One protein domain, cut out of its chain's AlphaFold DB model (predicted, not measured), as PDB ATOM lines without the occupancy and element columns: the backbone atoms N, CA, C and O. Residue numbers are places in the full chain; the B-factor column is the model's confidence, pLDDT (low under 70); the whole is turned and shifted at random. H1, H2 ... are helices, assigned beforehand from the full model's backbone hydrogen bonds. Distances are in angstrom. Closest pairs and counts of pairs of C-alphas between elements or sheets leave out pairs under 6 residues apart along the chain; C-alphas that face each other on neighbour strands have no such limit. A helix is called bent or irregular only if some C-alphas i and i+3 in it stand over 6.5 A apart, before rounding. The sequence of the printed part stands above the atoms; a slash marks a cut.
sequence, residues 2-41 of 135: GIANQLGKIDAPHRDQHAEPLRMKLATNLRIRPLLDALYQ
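Overview. This is residues 2 to 41 of the 135 residues of a protein of Pseudomonas syringae (UniProt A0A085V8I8). One long, kinked helix, H2, makes most of a thin, extended shape; a short helix, H1, is folded back near its first end by the loop of residues 7 to 11, and another short helix, H3, follows beyond its last end. Residues 20 to 41 stick out as a free arm, with 20 to 30 in H2 and 33 to 40 in H3. The printed part has 40 residues with three named helices, in the order H1, H2, H3, and no named strand; its class is all helix. It is extended, with a radius of gyration of the C-alphas of 15.0 A and spans of 44 by 17 by 9 A.

Arrangement. H1, residues 2 to 6, and H2, residues 12 to 30, only just touch, with 3 pairs of C-alphas within 8 A. Their closest C-alphas, those of Asn 5 and Ala 12, are 6.5 A apart, and H2 touches H1 with residues 12 to 15 alone. H2 has a kink of 41 degrees near residue 19. H2 and H3, residues 33 to 40, meet only through their link. H1 and H3 are apart. Every O i to N i+4 pair is within hydrogen-bond range in H1 and H3, and 13 of 15 are in H2.

Along the chain. H1 begins at C-alpha 2, (56.086, 115.595, 77.795). H2 runs 24.7 A from C-alpha 12, (60.156, 115.246, 70.056), to C-alpha 30; it is irregular, but only just, with C-alphas 18 and 21 6.8 A apart. H3 runs 10.2 A and ends at C-alpha 40, (42.431, 89.930, 91.456).

Size, cuts and confidence. The two C-alphas farthest apart, those of Gly 8 and Leu 39, are 43.6 A apart. The printed part has no cut, and both links, H1 to H2 and H2 to H3, are tight. The mean pLDDT of the printed part is 95.9, and no printed residue is under 70.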
ATOM      1  N   GLY A   2      57.194 115.011  78.581       90.88
ATOM      2  CA  GLY A   2      56.086 115.595  77.795       90.88
ATOM      3  C   GLY A   2      55.869 117.103  77.998       90.88
ATOM      4  O   GLY A   2      55.806 117.837  77.020       90.88
ATOM      5  N   ILE A   3      55.862 117.576  79.251       94.44
ATOM      6  CA  ILE A   3      55.724 119.009  79.576       94.44
ATOM      7  C   ILE A   3      56.885 119.831  78.995       94.44
ATOM      8  O   ILE A   3      56.660 120.865  78.382       94.44
ATOM      9  N   ALA A   4      58.130 119.356  79.127       94.31
ATOM     10  CA  ALA A   4      59.301 120.047  78.580       94.31
ATOM     11  C   ALA A   4      59.223 120.198  77.050       94.31
ATOM     12  O   ALA A   4      59.572 121.248  76.522       94.31
ATOM     13  N   ASN A   5      58.717 119.181  76.349       96.19
ATOM     14  CA  ASN A   5      58.486 119.245  74.908       96.19
ATOM     15  C   ASN A   5      57.348 120.215  74.536       96.19
ATOM     16  O   ASN A   5      57.516 121.010  73.621       96.19
ATOM     17  N   GLN A   6      56.233 120.215  75.277       95.06
ATOM     18  CA  GLN A   6      55.135 121.178  75.078       95.06
ATOM     19  C   GLN A   6      55.568 122.631  75.308       95.06
ATOM     20  O   GLN A   6      55.095 123.529  74.621       95.06
ATOM     21  N   LEU A   7      56.490 122.859  76.245       96.94
ATOM     22  CA  LEU A   7      57.089 124.169  76.512       96.94
ATOM     23  C   LEU A   7      58.249 124.517  75.558       96.94
ATOM     24  O   LEU A   7      58.942 125.508  75.783       96.94
ATOM     25  N   GLY A   8      58.513 123.690  74.539       95.69
ATOM     26  CA  GLY A   8      59.574 123.913  73.550       95.69
ATOM     27  C   GLY A   8      60.999 123.813  74.102       95.69
ATOM     28  O   GLY A   8      61.933 124.299  73.474       95.69
ATOM     29  N   LYS A   9      61.197 123.212  75.283       97.06
ATOM     30  CA  LYS A   9      62.523 123.054  75.912       97.06
ATOM     31  C   LYS A   9      63.325 121.879  75.353       97.06
ATOM     32  O   LYS A   9      64.540 121.867  75.500       97.06
ATOM     33  N   ILE A  10      62.650 120.905  74.744       96.94
ATOM     34  CA  ILE A  10      63.240 119.775  74.015       96.94
ATOM     35  C   ILE A  10      62.371 119.463  72.794       96.94
ATOM     36  O   ILE A  10      61.149 119.644  72.839       96.94
ATOM     37  N   ASP A  11      62.968 118.955  71.722       96.69
ATOM     38  CA  ASP A  11      62.209 118.452  70.575       96.69
ATOM     39  C   ASP A  11      61.614 117.050  70.851       96.69
ATOM     40  O   ASP A  11      61.824 116.440  71.908       96.69
ATOM     41  N   ALA A  12      60.792 116.556  69.920       96.25
ATOM     42  CA  ALA A  12      60.156 115.246  70.056       96.25
ATOM     43  C   ALA A  12      61.162 114.072  70.020       96.25
ATOM     44  O   ALA A  12      61.038 113.200  70.884       96.25
ATOM     45  N   PRO A  13      62.175 114.047  69.124       97.31
ATOM     46  CA  PRO A  13      63.211 113.013  69.138       97.31
ATOM     47  C   PRO A  13      63.950 112.898  70.476       97.31
ATOM     48  O   PRO A  13      64.034 111.802  71.031       97.31
ATOM     49  N   HIS A  14      64.405 114.014  71.051       96.25
ATOM     50  CA  HIS A  14      65.075 114.019  72.351       96.25
ATOM     51  C   HIS A  14      64.121 113.562  73.462       96.25
ATOM     52  O   HIS A  14      64.490 112.738  74.301       96.25
ATOM     53  N   ARG A  15      62.863 114.036  73.467       96.44
ATOM     54  CA  ARG A  15      61.835 113.566  74.417       96.44
ATOM     55  C   ARG A  15      61.696 112.047  74.379       96.44
ATOM     56  O   ARG A  15      61.633 111.434  75.445       96.44
ATOM     57  N   ASP A  16      61.605 111.468  73.186       96.62
ATOM     58  CA  ASP A  16      61.385 110.036  73.006       96.62
ATOM     59  C   ASP A  16      62.630 109.225  73.374       96.62
ATOM     60  O   ASP A  16      62.504 108.275  74.144       96.62
ATOM     61  N   GLN A  17      63.829 109.671  72.981       96.62
ATOM     62  CA  GLN A  17      65.097 109.064  73.397       96.62
ATOM     63  C   GLN A  17      65.241 109.026  74.926       96.62
ATOM     64  O   GLN A  17      65.595 107.997  75.500       96.62
ATOM     65  N   HIS A  18      64.918 110.127  75.613       95.50
ATOM     66  CA  HIS A  18      64.961 110.180  77.075       95.50
ATOM     67  C   HIS A  18      63.836 109.375  77.747       95.50
ATOM     68  O   HIS A  18      64.000 108.917  78.880       95.50
ATOM     69  N   ALA A  19      62.682 109.221  77.094       96.69
ATOM     70  CA  ALA A  19      61.560 108.447  77.621       96.69
ATOM     71  C   ALA A  19      61.746 106.935  77.438       96.69
ATOM     72  O   ALA A  19      61.221 106.171  78.248       96.69
ATOM     73  N   GLU A  20      62.490 106.502  76.421       97.25
ATOM     74  CA  GLU A  20      62.669 105.094  76.063       97.25
ATOM     75  C   GLU A  20      63.127 104.199  77.228       97.25
ATOM     76  O   GLU A  20      62.401 103.259  77.565       97.25
ATOM     77  N   PRO A  21      64.223 104.496  77.961       97.50
ATOM     78  CA  PRO A  21      64.645 103.637  79.070       97.50
ATOM     79  C   PRO A  21      63.601 103.560  80.195       97.50
ATOM     80  O   PRO A  21      63.495 102.540  80.880       97.50
ATOM     81  N   LEU A  22      62.801 104.614  80.397       96.88
ATOM     82  CA  LEU A  22      61.710 104.618  81.377       96.88
ATOM     83  C   LEU A  22      60.519 103.783  80.893       96.88
ATOM     84  O   LEU A  22      59.943 103.037  81.683       96.88
ATOM     85  N   ARG A  23      60.176 103.865  79.601       96.25
ATOM     86  CA  ARG A  23      59.123 103.050  78.979       96.25
ATOM     87  C   ARG A  23      59.485 101.567  78.992       96.25
ATOM     88  O   ARG A  23      58.635 100.761  79.356       96.25
ATOM     89  N   MET A  24      60.736 101.206  78.709       97.75
ATOM     90  CA  MET A  24      61.221  99.822  78.806       97.75
ATOM     91  C   MET A  24      61.141  99.273  80.240       97.75
ATOM     92  O   MET A  24      60.674  98.149  80.456       97.75
ATOM     93  N   LYS A  25      61.555 100.067  81.238       98.12
ATOM     94  CA  LYS A  25      61.420  99.702  82.660       98.12
ATOM     95  C   LYS A  25      59.955  99.528  83.056       98.12
ATOM     96  O   LYS A  25      59.613  98.538  83.696       98.12
ATOM     97  N   LEU A  26      59.086 100.449  82.636       97.31
ATOM     98  CA  LEU A  26      57.647 100.355  82.875       97.31
ATOM     99  C   LEU A  26      57.057  99.092  82.240       97.31
ATOM    100  O   LEU A  26      56.348  98.357  82.917       97.31
ATOM    101  N   ALA A  27      57.384  98.812  80.978       97.50
ATOM    102  CA  ALA A  27      56.925  97.618  80.278       97.50
ATOM    103  C   ALA A  27      57.354  96.342  81.013       97.50
ATOM    104  O   ALA A  27      56.535  95.451  81.211       97.50
ATOM    105  N   THR A  28      58.604  96.284  81.483       97.94
ATOM    106  CA  THR A  28      59.122  95.159  82.277       97.94
ATOM    107  C   THR A  28      58.342  94.984  83.579       97.94
ATOM    108  O   THR A  28      57.877  93.882  83.861       97.94
ATOM    109  N   ASN A  29      58.129  96.068  84.332       97.50
ATOM    110  CA  ASN A  29      57.373  96.039  85.588       97.50
ATOM    111  C   ASN A  29      55.895  95.661  85.382       97.50
ATOM    112  O   ASN A  29      55.303  94.997  86.228       97.50
ATOM    113  N   LEU A  30      55.296  96.055  84.255       97.31
ATOM    114  CA  LEU A  30      53.906  95.744  83.919       97.31
ATOM    115  C   LEU A  30      53.710  94.350  83.302       97.31
ATOM    116  O   LEU A  30      52.565  93.959  83.097       97.31
ATOM    117  N   ARG A  31      54.766  93.559  83.055       97.31
ATOM    118  CA  ARG A  31      54.636  92.196  82.486       97.31
ATOM    119  C   ARG A  31      53.730  91.278  83.305       97.31
ATOM    120  O   ARG A  31      53.052  90.433  82.734       97.31
ATOM    121  N   ILE A  32      53.700  91.456  84.623       97.19
ATOM    122  CA  ILE A  32      52.859  90.665  85.530       97.19
ATOM    123  C   ILE A  32      51.386  91.106  85.516       97.19
ATOM    124  O   ILE A  32      50.524  90.410  86.051       97.19
ATOM    125  N   ARG A  33      51.070  92.261  84.911       96.06
ATOM    126  CA  ARG A  33      49.748  92.884  85.003       96.06
ATOM    127  C   ARG A  33      48.603  91.984  84.516       96.06
ATOM    128  O   ARG A  33      47.636  91.901  85.262       96.06
ATOM    129  N   PRO A  34      48.701  91.253  83.384       95.19
ATOM    130  CA  PRO A  34      47.618  90.369  82.945       95.19
ATOM    131  C   PRO A  34      47.285  89.264  83.956       95.19
ATOM    132  O   PRO A  34      46.115  88.953  84.159       95.19
ATOM    133  N   LEU A  35      48.300  88.703  84.628       95.94
ATOM    134  CA  LEU A  35      48.093  87.706  85.680       95.94
ATOM    135  C   LEU A  35      47.388  88.329  86.886       95.94
ATOM    136  O   LEU A  35      46.428  87.758  87.394       95.94
ATOM    137  N   LEU A  36      47.856  89.495  87.343       95.69
ATOM    138  CA  LEU A  36      47.238  90.185  88.477       95.69
ATOM    139  C   LEU A  36      45.799  90.592  88.168       95.69
ATOM    140  O   LEU A  36      44.935  90.439  89.021       95.69
ATOM    141  N   ASP A  37      45.538  91.071  86.953       92.31
ATOM    142  CA  ASP A  37      44.186  91.390  86.511       92.31
ATOM    143  C   ASP A  37      43.305  90.145  86.531       92.31
ATOM    144  O   ASP A  37      42.230  90.201  87.105       92.31
ATOM    145  N   ALA A  38      43.765  89.005  86.013       90.50
ATOM    146  CA  ALA A  38      42.981  87.771  86.039       90.50
ATOM    147  C   ALA A  38      42.728  87.240  87.465       90.50
ATOM    148  O   ALA A  38      41.620  86.803  87.768       90.50
ATOM    149  N   LEU A  39      43.735  87.276  88.346       94.88
ATOM    150  CA  LEU A  39      43.634  86.723  89.702       94.88
ATOM    151  C   LEU A  39      42.866  87.626  90.674       94.88
ATOM    152  O   LEU A  39      42.206  87.121  91.580       94.88
ATOM    153  N   TYR A  40      42.970  88.947  90.512       93.56
ATOM    154  CA  TYR A  40      42.431  89.930  91.456       93.56
ATOM    155  C   TYR A  40      41.293  90.774  90.875       93.56
ATOM    156  O   TYR A  40      40.890  91.768  91.487       93.56
ATOM    157  N   GLN A  41      40.742  90.401  89.717       89.19
ATOM    158  CA  GLN A  41      39.535  91.041  89.211       89.19
ATOM    159  C   GLN A  41      38.388  90.847  90.202       89.19
ATOM    160  O   GLN A  41      38.048  89.728  90.590       89.19
TER     161      GLN A  41